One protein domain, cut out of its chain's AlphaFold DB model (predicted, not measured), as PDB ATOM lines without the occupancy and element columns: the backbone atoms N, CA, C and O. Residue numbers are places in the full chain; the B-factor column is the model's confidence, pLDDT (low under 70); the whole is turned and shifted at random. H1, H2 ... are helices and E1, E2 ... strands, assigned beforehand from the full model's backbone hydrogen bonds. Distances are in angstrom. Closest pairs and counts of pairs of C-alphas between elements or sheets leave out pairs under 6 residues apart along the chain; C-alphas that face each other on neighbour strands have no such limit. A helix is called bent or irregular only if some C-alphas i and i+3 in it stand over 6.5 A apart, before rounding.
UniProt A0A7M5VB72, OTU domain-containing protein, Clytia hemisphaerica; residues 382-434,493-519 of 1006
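What this domain is: This is residues 382 to 434 and 493 to 519 of the 1006 residues of the protein "OTU domain-containing protein" of Clytia hemisphaerica (UniProt A0A7M5VB72). A small, three-stranded antiparallel sheet, E2 E1 E3, has two helices, H1 and H2, packed on it toward its E2 and E1 strands; the helices cross nearly at a right angle. Beyond E3 a long link, residues 504 to 516, leads to the short strand E4, away from the helices. The long axis runs from the link between H1 and H2 at one end to the link before E4 at the other. The 80 printed residues hold two named helices and four named strands in the order H1 H2 E1 E2 E3 E4, a mixed class. The whole is compact, with a radius of gyration of the C-alphas of 12.3 A, and elongated, with spans of 39 by 23 by 23 A.

Where its parts are: H1 is residues 384 to 398, 20.4 A from first to last C-alpha, beginning at C-alpha 384 at (6.915, -26.351, 37.075). It is neither bent nor irregular, but only just: C-alphas 392 and 395 are 6.3 A apart. A short link leads to H2, residues 405 to 417, 18.3 A long. Tight links follow to E1, residues 421 to 424, 10.4 A long, with C-alpha 421 at (-4.499, -30.132, 29.088), and from E1 to E2, residues 430 to 432. After the cut come E3, residues 501 to 503, and E4, residues 517 to 519, ending at C-alpha 519 at (11.786, -38.722, 23.340).

How they stand to each other: The sheet runs E2 E1 E3, with E2 and E3 as edge strands. E1 and E2 form a hairpin, antiparallel at 143 degrees, with N 422 and O 431 2.9 A apart, within hydrogen-bond range. E1 and E3 are antiparallel at 144 degrees, with N 423 and O 502 at 2.8 A, also within that range. H1 and H2 are on the sheet, in two layers, that is, helices on one face of a sheet. The closest C-alphas of H1 and E2 are those of His 393 and Val 430, 5.7 A apart. The closest of H2 and E1 are those of Leu 415 and Leu 421, at 5.8 A. H1, with residues 386 to 391 alone, touches H2, with residues 408 to 413 alone; their closest C-alphas, of Val 387 and Ala 412, are 5.5 A apart. Their lines are about perpendicular, at 81 degrees. E4 pairs with no named strand and is apart from H1, H2, E1, E2 and E3. In H2 every O i to N i+4 pair is within hydrogen-bond range, and in H1 8 of 11 are.

The domain as a whole: The two C-alphas farthest apart are those of Gly 402 and Asn 514, at 39.5 A. Residues 435 to 492 are not printed, and C-alphas 434 and 493 are 13.2 A apart across this cut, which lies in the link from E2 to E3. The link from E3 to E4, 13 residues, is long. The mean pLDDT of the printed part is 84.3; residues 495 to 498 and residue 519 are under 70.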
ATOM      1  N   VAL A 382       1.054 -29.080  41.079       96.50
ATOM      2  CA  VAL A 382       1.340 -29.098  39.636       96.50
ATOM      3  C   VAL A 382       2.833 -28.864  39.387       96.50
ATOM      4  O   VAL A 382       3.472 -28.092  40.103       96.50
ATOM      5  N   ALA A 383       3.411 -29.543  38.399       95.62
ATOM      6  CA  ALA A 383       4.831 -29.444  38.077       95.62
ATOM      7  C   ALA A 383       5.186 -28.111  37.394       95.62
ATOM      8  O   ALA A 383       4.431 -27.587  36.574       95.62
ATOM      9  N   THR A 384       6.389 -27.598  37.668       94.56
ATOM     10  CA  THR A 384       6.915 -26.351  37.075       94.56
ATOM     11  C   THR A 384       6.973 -26.401  35.546       94.56
ATOM     12  O   THR A 384       6.732 -25.390  34.883       94.56
ATOM     13  N   SER A 385       7.244 -27.576  34.971       91.75
ATOM     14  CA  SER A 385       7.239 -27.812  33.524       91.75
ATOM     15  C   SER A 385       5.864 -27.569  32.903       91.75
ATOM     16  O   SER A 385       5.779 -26.915  31.868       91.75
ATOM     17  N   VAL A 386       4.792 -28.016  33.564       94.19
ATOM     18  CA  VAL A 386       3.407 -27.811  33.116       94.19
ATOM     19  C   VAL A 386       3.043 -26.333  33.175       94.19
ATOM     20  O   VAL A 386       2.525 -25.797  32.201       94.19
ATOM     21  N   VAL A 387       3.375 -25.651  34.277       95.25
ATOM     22  CA  VAL A 387       3.140 -24.202  34.430       95.25
ATOM     23  C   VAL A 387       3.865 -23.409  33.340       95.25
ATOM     24  O   VAL A 387       3.290 -22.505  32.733       95.25
ATOM     25  N   THR A 388       5.114 -23.779  33.050       91.75
ATOM     26  CA  THR A 388       5.926 -23.157  31.995       91.75
ATOM     27  C   THR A 388       5.306 -23.365  30.615       91.75
ATOM     28  O   THR A 388       5.155 -22.405  29.860       91.75
ATOM     29  N   ASP A 389       4.912 -24.599  30.292       89.56
ATOM     30  CA  ASP A 389       4.319 -24.923  28.996       89.56
ATOM     31  C   ASP A 389       2.951 -24.236  28.812       89.56
ATOM     32  O   ASP A 389       2.658 -23.734  27.727       89.56
ATOM     33  N   VAL A 390       2.137 -24.152  29.870       91.38
ATOM     34  CA  VAL A 390       0.855 -23.425  29.883       91.38
ATOM     35  C   VAL A 390       1.070 -21.934  29.628       91.38
ATOM     36  O   VAL A 390       0.390 -21.357  28.776       91.38
ATOM     37  N   TYR A 391       2.028 -21.302  30.313       90.31
ATOM     38  CA  TYR A 391       2.321 -19.887  30.091       90.31
ATOM     39  C   TYR A 391       2.756 -19.616  28.650       90.31
ATOM     40  O   TYR A 391       2.219 -18.725  27.985       90.31
ATOM     41  N   HIS A 392       3.693 -20.430  28.159       85.94
ATOM     42  CA  HIS A 392       4.250 -20.301  26.819       85.94
ATOM     43  C   HIS A 392       3.190 -20.512  25.731       85.94
ATOM     44  O   HIS A 392       3.037 -19.678  24.839       85.94
ATOM     45  N   HIS A 393       2.420 -21.599  25.811       83.31
ATOM     46  CA  HIS A 393       1.539 -22.010  24.720       83.31
ATOM     47  C   HIS A 393       0.107 -21.477  24.796       83.31
ATOM     48  O   HIS A 393      -0.526 -21.396  23.745       83.31
ATOM     49  N   LEU A 394      -0.412 -21.103  25.971       85.38
ATOM     50  CA  LEU A 394      -1.800 -20.636  26.116       85.38
ATOM     51  C   LEU A 394      -1.894 -19.127  26.350       85.38
ATOM     52  O   LEU A 394      -2.663 -18.441  25.678       85.38
ATOM     53  N   PHE A 395      -1.108 -18.588  27.281       84.00
ATOM     54  CA  PHE A 395      -1.204 -17.175  27.652       84.00
ATOM     55  C   PHE A 395      -0.444 -16.278  26.679       84.00
ATOM     56  O   PHE A 395      -1.026 -15.360  26.094       84.00
ATOM     57  N   ARG A 396       0.837 -16.577  26.439       79.38
ATOM     58  CA  ARG A 396       1.680 -15.755  25.564       79.38
ATOM     59  C   ARG A 396       1.211 -15.786  24.113       79.38
ATOM     60  O   ARG A 396       1.168 -14.742  23.466       79.38
ATOM     61  N   SER A 397       0.818 -16.958  23.616       70.69
ATOM     62  CA  SER A 397       0.247 -17.116  22.271       70.69
ATOM     63  C   SER A 397      -1.022 -16.278  22.064       70.69
ATOM     64  O   SER A 397      -1.297 -15.842  20.948       70.69
ATOM     65  N   SER A 398      -1.742 -15.987  23.150       72.31
ATOM     66  CA  SER A 398      -2.946 -15.155  23.178       72.31
ATOM     67  C   SER A 398      -2.664 -13.667  23.428       72.31
ATOM     68  O   SER A 398      -3.600 -12.882  23.558       72.31
ATOM     69  N   GLY A 399      -1.389 -13.265  23.502       73.50
ATOM     70  CA  GLY A 399      -0.961 -11.883  23.736       73.50
ATOM     71  C   GLY A 399      -0.972 -11.440  25.204       73.50
ATOM     72  O   GLY A 399      -0.737 -10.266  25.478       73.50
ATOM     73  N   LEU A 400      -1.219 -12.349  26.154       73.12
ATOM     74  CA  LEU A 400      -1.175 -12.046  27.586       73.12
ATOM     75  C   LEU A 400       0.262 -12.200  28.105       73.12
ATOM     76  O   LEU A 400       0.780 -13.310  28.231       73.12
ATOM     77  N   VAL A 401       0.907 -11.074  28.409       72.19
ATOM     78  CA  VAL A 401       2.286 -10.994  28.919       72.19
ATOM     79  C   VAL A 401       2.284 -10.277  30.273       72.19
ATOM     80  O   VAL A 401       1.419  -9.441  30.517       72.19
ATOM     81  N   GLY A 402       3.226 -10.615  31.162       71.88
ATOM     82  CA  GLY A 402       3.356  -9.965  32.476       71.88
ATOM     83  C   GLY A 402       2.363 -10.446  33.540       71.88
ATOM     84  O   GLY A 402       2.096  -9.728  34.498       71.88
ATOM     85  N   LEU A 403       1.790 -11.642  33.378       80.75
ATOM     86  CA  LEU A 403       0.921 -12.232  34.397       80.75
ATOM     87  C   LEU A 403       1.744 -12.734  35.597       80.75
ATOM     88  O   LEU A 403       2.800 -13.336  35.385       80.75
ATOM     89  N   PRO A 404       1.252 -12.571  36.842       83.06
ATOM     90  CA  PRO A 404       1.919 -13.115  38.017       83.06
ATOM     91  C   PRO A 404       2.094 -14.642  37.922       83.06
ATOM     92  O   PRO A 404       1.140 -15.346  37.564       83.06
ATOM     93  N   PRO A 405       3.259 -15.202  38.310       87.75
ATOM     94  CA  PRO A 405       3.500 -16.648  38.263       87.75
ATOM     95  C   PRO A 405       2.469 -17.481  39.038       87.75
ATOM     96  O   PRO A 405       2.143 -18.601  38.640       87.75
ATOM     97  N   GLN A 406       1.921 -16.929  40.124       88.62
ATOM     98  CA  GLN A 406       0.886 -17.575  40.930       88.62
ATOM     99  C   GLN A 406      -0.419 -17.772  40.138       88.62
ATOM    100  O   GLN A 406      -0.950 -18.880  40.128       88.62
ATOM    101  N   THR A 407      -0.872 -16.757  39.395       89.94
ATOM    102  CA  THR A 407      -2.073 -16.829  38.541       89.94
ATOM    103  C   THR A 407      -1.930 -17.900  37.460       89.94
ATOM    104  O   THR A 407      -2.845 -18.680  37.205       89.94
ATOM    105  N   ILE A 408      -0.749 -17.984  36.846       92.25
ATOM    106  CA  ILE A 408      -0.445 -18.999  35.831       92.25
ATOM    107  C   ILE A 408      -0.432 -20.398  36.466       92.25
ATOM    108  O   ILE A 408      -0.940 -21.352  35.879       92.25
ATOM    109  N   THR A 409       0.133 -20.524  37.669       94.62
ATOM    110  CA  THR A 409       0.188 -21.793  38.411       94.62
ATOM    111  C   THR A 409      -1.214 -22.308  38.732       94.62
ATOM    112  O   THR A 409      -1.492 -23.490  38.535       94.62
ATOM    113  N   GLU A 410      -2.111 -21.430  39.178       93.75
ATOM    114  CA  GLU A 410      -3.512 -21.759  39.466       93.75
ATOM    115  C   GLU A 410      -4.267 -22.184  38.204       93.75
ATOM    116  O   GLU A 410      -4.934 -23.219  38.212       93.75
ATOM    117  N   ALA A 411      -4.087 -21.462  37.093       91.81
ATOM    118  CA  ALA A 411      -4.677 -21.834  35.810       91.81
ATOM    119  C   ALA A 411      -4.172 -23.202  35.314       91.81
ATOM    120  O   ALA A 411      -4.966 -24.052  34.916       91.81
ATOM    121  N   ALA A 412      -2.861 -23.454  35.386       94.50
ATOM    122  CA  ALA A 412      -2.273 -24.736  35.002       94.50
ATOM    123  C   ALA A 412      -2.803 -25.893  35.866       94.50
ATOM    124  O   ALA A 412      -3.125 -26.963  35.343       94.50
ATOM    125  N   LEU A 413      -2.936 -25.677  37.178       94.56
ATOM    126  CA  LEU A 413      -3.505 -26.650  38.107       94.56
ATOM    127  C   LEU A 413      -4.972 -26.959  37.779       94.56
ATOM    128  O   LEU A 413      -5.342 -28.133  37.731       94.56
ATOM    129  N   GLY A 414      -5.788 -25.929  37.530       88.94
ATOM    130  CA  GLY A 414      -7.196 -26.070  37.145       88.94
ATOM    131  C   GLY A 414      -7.356 -26.878  35.859       88.94
ATOM    132  O   GLY A 414      -7.972 -27.942  35.870       88.94
ATOM    133  N   LEU A 415      -6.684 -26.453  34.783       89.81
ATOM    134  CA  LEU A 415      -6.732 -27.124  33.477       89.81
ATOM    135  C   LEU A 415      -6.287 -28.591  33.540       89.81
ATOM    136  O   LEU A 415      -6.848 -29.446  32.852       89.81
ATOM    137  N   THR A 416      -5.293 -28.896  34.376       90.81
ATOM    138  CA  THR A 416      -4.795 -30.267  34.535       90.81
ATOM    139  C   THR A 416      -5.753 -31.130  35.363       90.81
ATOM    140  O   THR A 416      -6.003 -32.278  35.000       90.81
ATOM    141  N   ARG A 417      -6.350 -30.596  36.441       87.50
ATOM    142  CA  ARG A 417      -7.364 -31.304  37.256       87.50
ATOM    143  C   ARG A 417      -8.659 -31.573  36.498       87.50
ATOM    144  O   ARG A 417      -9.323 -32.578  36.748       87.50
ATOM    145  N   GLU A 418      -9.009 -30.679  35.583       81.00
ATOM    146  CA  GLU A 418     -10.149 -30.829  34.682       81.00
ATOM    147  C   GLU A 418      -9.872 -31.805  33.525       81.00
ATOM    148  O   GLU A 418     -10.774 -32.066  32.736       81.00
ATOM    149  N   GLU A 419      -8.659 -32.368  33.428       83.69
ATOM    150  CA  GLU A 419      -8.206 -33.247  32.337       83.69
ATOM    151  C   GLU A 419      -8.260 -32.591  30.940       83.69
ATOM    152  O   GLU A 419      -8.402 -33.279  29.929       83.69
ATOM    153  N   ARG A 420      -8.132 -31.260  30.867       84.94
ATOM    154  CA  ARG A 420      -8.268 -30.481  29.622       84.94
ATOM    155  C   ARG A 420      -6.938 -30.141  28.968       84.94
ATOM    156  O   ARG A 420      -6.922 -29.533  27.904       84.94
ATOM    157  N   LEU A 421      -5.818 -30.486  29.592       90.88
ATOM    158  CA  LEU A 421      -4.499 -30.132  29.088       90.88
ATOM    159  C   LEU A 421      -3.886 -31.277  28.279       90.88
ATOM    160  O   LEU A 421      -3.720 -32.389  28.782       90.88
ATOM    161  N   TYR A 422      -3.495 -30.986  27.039       90.38
ATOM    162  CA  TYR A 422      -2.871 -31.945  26.131       90.38
ATOM    163  C   TYR A 422      -1.540 -31.422  25.613       90.38
ATOM    164  O   TYR A 422      -1.389 -30.233  25.347       90.38
ATOM    165  N   LYS A 423      -0.587 -32.325  25.402       89.19
ATOM    166  CA  LYS A 423       0.710 -32.037  24.794       89.19
ATOM    167  C   LYS A 423       0.887 -32.846  23.524       89.19
ATOM    168  O   LYS A 423       0.586 -34.039  23.483       89.19
ATOM    169  N   CYS A 424       1.386 -32.202  22.478       83.06
ATOM    170  CA  CYS A 424       1.727 -32.895  21.247       83.06
ATOM    171  C   CYS A 424       3.029 -33.688  21.407       83.06
ATOM    172  O   CYS A 424       4.032 -33.145  21.864       83.06
ATOM    173  N   LEU A 425       3.040 -34.949  20.976       78.12
ATOM    174  CA  LEU A 425       4.251 -35.779  21.005       78.12
ATOM    175  C   LEU A 425       5.318 -35.316  20.006       78.12
ATOM    176  O   LEU A 425       6.504 -35.521  20.234       78.12
ATOM    177  N   TYR A 426       4.894 -34.644  18.935       72.06
ATOM    178  CA  TYR A 426       5.771 -34.221  17.848       72.06
ATOM    179  C   TYR A 426       6.345 -32.823  18.086       72.06
ATOM    180  O   TYR A 426       7.549 -32.670  18.255       72.06
ATOM    181  N   CYS A 427       5.500 -31.786  18.130       70.44
ATOM    182  CA  CYS A 427       5.974 -30.405  18.291       70.44
ATOM    183  C   CYS A 427       6.041 -29.928  19.750       70.44
ATOM    184  O   CYS A 427       6.380 -28.774  19.991       70.44
ATOM    185  N   HIS A 428       5.667 -30.773  20.719       79.31
ATOM    186  CA  HIS A 428       5.608 -30.444  22.151       79.31
ATOM    187  C   HIS A 428       4.684 -29.282  22.539       79.31
ATOM    188  O   HIS A 428       4.641 -28.931  23.716       79.31
ATOM    189  N   ALA A 429       3.907 -28.738  21.595       80.69
ATOM    190  CA  ALA A 429       2.928 -27.702  21.883       80.69
ATOM    191  C   ALA A 429       1.889 -28.210  22.883       80.69
ATOM    192  O   ALA A 429       1.360 -29.319  22.735       80.69
ATOM    193  N   VAL A 430       1.607 -27.380  23.882       87.75
ATOM    194  CA  VAL A 430       0.561 -27.621  24.871       87.75
ATOM    195  C   VAL A 430      -0.708 -26.896  24.466       87.75
ATOM    196  O   VAL A 430      -0.670 -25.786  23.942       87.75
ATOM    197  N   MET A 431      -1.838 -27.552  24.685       86.69
ATOM    198  CA  MET A 431      -3.144 -27.063  24.296       86.69
ATOM    199  C   MET A 431      -4.190 -27.346  25.348       86.69
ATOM    200  O   MET A 431      -4.165 -28.376  26.020       86.69
ATOM    201  N   GLU A 432      -5.152 -26.442  25.403       87.06
ATOM    202  CA  GLU A 432      -6.377 -26.595  26.161       87.06
ATOM    203  C   GLU A 432      -7.469 -27.209  25.276       87.06
ATOM    204  O   GLU A 432      -7.763 -26.722  24.180       87.06
ATOM    205  N   GLU A 433      -8.103 -28.268  25.770       80.88
ATOM    206  CA  GLU A 433      -9.343 -28.798  25.227       80.88
ATOM    207  C   GLU A 433     -10.477 -27.810  25.522       80.88
ATOM    208  O   GLU A 433     -10.884 -27.574  26.670       80.88
ATOM    209  N   LYS A 434     -10.984 -27.209  24.444       74.62
ATOM    210  CA  LYS A 434     -12.188 -26.385  24.479       74.62
ATOM    211  C   LYS A 434     -13.396 -27.309  24.474       74.62
ATOM    212  O   LYS A 434     -13.684 -27.959  23.472       74.62
ATOM    213  N   SER A 493      -6.266 -33.933  16.928       74.31
ATOM    214  CA  SER A 493      -4.925 -33.777  16.340       74.31
ATOM    215  C   SER A 493      -4.351 -32.397  16.646       74.31
ATOM    216  O   SER A 493      -5.083 -31.410  16.742       74.31
ATOM    217  N   CYS A 494      -3.026 -32.293  16.781       74.69
ATOM    218  CA  CYS A 494      -2.384 -31.002  17.005       74.69
ATOM    219  C   CYS A 494      -2.736 -30.016  15.863       74.69
ATOM    220  O   CYS A 494      -2.512 -30.320  14.696       74.69
ATOM    221  N   PRO A 495      -3.246 -28.804  16.120       69.44
ATOM    222  CA  PRO A 495      -3.573 -27.829  15.087       69.44
ATOM    223  C   PRO A 495      -2.321 -27.322  14.373       69.44
ATOM    224  O   PRO A 495      -2.423 -26.897  13.226       69.44
ATOM    225  N   HIS A 496      -1.151 -27.408  15.017       68.31
ATOM    226  CA  HIS A 496       0.116 -26.941  14.461       68.31
ATOM    227  C   HIS A 496       0.770 -27.969  13.537       68.31
ATOM    228  O   HIS A 496       1.159 -27.626  12.427       68.31
ATOM    229  N   CYS A 497       0.888 -29.228  13.975       63.34
ATOM    230  CA  CYS A 497       1.609 -30.264  13.223       63.34
ATOM    231  C   CYS A 497       0.772 -31.505  12.888       63.34
ATOM    232  O   CYS A 497       1.293 -32.449  12.305       63.34
ATOM    233  N   LYS A 498      -0.502 -31.541  13.296       67.31
ATOM    234  CA  LYS A 498      -1.415 -32.698  13.200       67.31
ATOM    235  C   LYS A 498      -0.920 -33.973  13.883       67.31
ATOM    236  O   LYS A 498      -1.565 -35.008  13.790       67.31
ATOM    237  N   GLY A 499       0.156 -33.860  14.659       70.25
ATOM    238  CA  GLY A 499       0.681 -34.920  15.498       70.25
ATOM    239  C   GLY A 499      -0.264 -35.321  16.630       70.25
ATOM    240  O   GLY A 499      -1.149 -34.560  17.037       70.25
ATOM    241  N   ALA A 500      -0.022 -36.518  17.158       79.31
ATOM    242  CA  ALA A 500      -0.759 -37.087  18.278       79.31
ATOM    243  C   ALA A 500      -0.681 -36.187  19.520       79.31
ATOM    244  O   ALA A 500       0.381 -35.653  19.859       79.31
ATOM    245  N   LEU A 501      -1.822 -36.031  20.189       84.88
ATOM    246  CA  LEU A 501      -1.974 -35.297  21.440       84.88
ATOM    247  C   LEU A 501      -2.179 -36.287  22.585       84.88
ATOM    248  O   LEU A 501      -2.954 -37.237  22.454       84.88
ATOM    249  N   ARG A 502      -1.499 -36.060  23.709       88.75
ATOM    250  CA  ARG A 502      -1.645 -36.861  24.930       88.75
ATOM    251  C   ARG A 502      -1.964 -35.978  26.116       88.75
ATOM    252  O   ARG A 502      -1.447 -34.865  26.204       88.75
ATOM    253  N   LYS A 503      -2.820 -36.477  27.006       90.19
ATOM    254  CA  LYS A 503      -3.173 -35.779  28.242       90.19
ATOM    255  C   LYS A 503      -1.930 -35.574  29.098       90.19
ATOM    256  O   LYS A 503      -1.066 -36.452  29.172       90.19
ATOM    257  N   VAL A 504      -1.854 -34.409  29.727       92.81
ATOM    258  CA  VAL A 504      -0.784 -34.033  30.652       92.81
ATOM    259  C   VAL A 504      -1.262 -34.293  32.076       92.81
ATOM    260  O   VAL A 504      -2.346 -33.857  32.455       92.81
ATOM    261  N   LYS A 505      -0.458 -34.997  32.871       92.94
ATOM    262  CA  LYS A 505      -0.701 -35.227  34.299       92.94
ATOM    263  C   LYS A 505      -0.141 -34.086  35.149       92.94
ATOM    264  O   LYS A 505       0.679 -33.293  34.696       92.94
ATOM    265  N   LEU A 506      -0.539 -34.046  36.423       91.50
ATOM    266  CA  LEU A 506      -0.090 -33.032  37.391       91.50
ATOM    267  C   LEU A 506       1.434 -33.005  37.590       91.50
ATOM    268  O   LEU A 506       2.001 -31.944  37.832       91.50
ATOM    269  N   ASP A 507       2.104 -34.148  37.453       91.25
ATOM    270  CA  ASP A 507       3.564 -34.283  37.531       91.25
ATOM    271  C   ASP A 507       4.287 -33.926  36.213       91.25
ATOM    272  O   ASP A 507       5.517 -33.950  36.152       91.25
ATOM    273  N   GLY A 508       3.540 -33.575  35.161       89.12
ATOM    274  CA  GLY A 508       4.044 -33.278  33.822       89.12
ATOM    275  C   GLY A 508       4.278 -34.502  32.936       89.12
ATOM    276  O   GLY A 508       4.662 -34.333  31.777       89.12
ATOM    277  N   ASN A 509       4.028 -35.718  33.433       90.56
ATOM    278  CA  ASN A 509       4.073 -36.920  32.607       90.56
ATOM    279  C   ASN A 509       2.877 -36.974  31.654       90.56
ATOM    280  O   ASN A 509       1.813 -36.412  31.916       90.56
ATOM    281  N   LEU A 510       3.056 -37.674  30.537       90.62
ATOM    282  CA  LEU A 510       2.009 -37.852  29.539       90.62
ATOM    283  C   LEU A 510       1.305 -39.195  29.724       90.62
ATOM    284  O   LEU A 510       1.918 -40.192  30.107       90.62
ATOM    285  N   GLU A 511       0.010 -39.224  29.433       89.81
ATOM    286  CA  GLU A 511      -0.753 -40.465  29.290       89.81
ATOM    287  C   GLU A 511      -0.521 -41.052  27.904       89.81
ATOM    288  O   GLU A 511      -1.289 -40.795  26.979       89.81
ATOM    289  N   TYR A 512       0.576 -41.793  27.760       87.69
ATOM    290  CA  TYR A 512       0.924 -42.459  26.509       87.69
ATOM    291  C   TYR A 512      -0.045 -43.596  26.165       87.69
ATOM    292  O   TYR A 512      -0.604 -44.266  27.035       87.69
ATOM    293  N   MET A 513      -0.198 -43.823  24.865       87.50
ATOM    294  CA  MET A 513      -0.908 -44.941  24.259       87.50
ATOM    295  C   MET A 513       0.087 -45.883  23.582       87.50
ATOM    296  O   MET A 513       1.173 -45.472  23.171       87.50
ATOM    297  N   ASN A 514      -0.293 -47.153  23.453       87.31
ATOM    298  CA  ASN A 514       0.534 -48.156  22.788       87.31
ATOM    299  C   ASN A 514       0.886 -47.717  21.358       87.31
ATOM    300  O   ASN A 514       0.009 -47.332  20.584       87.31
ATOM    301  N   GLY A 515       2.178 -47.761  21.033       82.38
ATOM    302  CA  GLY A 515       2.737 -47.312  19.758       82.38
ATOM    303  C   GLY A 515       3.217 -45.859  19.751       82.38
ATOM    304  O   GLY A 515       3.801 -45.425  18.760       82.38
ATOM    305  N   ASP A 516       3.021 -45.104  20.838       83.00
ATOM    306  CA  ASP A 516       3.540 -43.742  20.941       83.00
ATOM    307  C   ASP A 516       5.061 -43.711  20.914       83.00
ATOM    308  O   ASP A 516       5.729 -44.409  21.673       83.00
ATOM    309  N   GLN A 517       5.605 -42.816  20.097       79.00
ATOM    310  CA  GLN A 517       7.024 -42.507  20.087       79.00
ATOM    311  C   GLN A 517       7.406 -41.686  21.329       79.00
ATOM    312  O   GLN A 517       6.774 -40.677  21.655       79.00
ATOM    313  N   LEU A 518       8.474 -42.098  22.003       79.38
ATOM    314  CA  LEU A 518       9.060 -41.421  23.154       79.38
ATOM    315  C   LEU A 518      10.224 -40.522  22.723       79.38
ATOM    316  O   LEU A 518      10.791 -40.660  21.646       79.38
ATOM    317  N   SER A 519      10.634 -39.601  23.594       69.50
ATOM    318  CA  SER A 519      11.786 -38.722  23.340       69.50
ATOM    319  C   SER A 519      13.148 -39.401  23.543       69.50
ATOM    320  O   SER A 519      14.179 -38.812  23.216       69.50
TER     321      SER A 519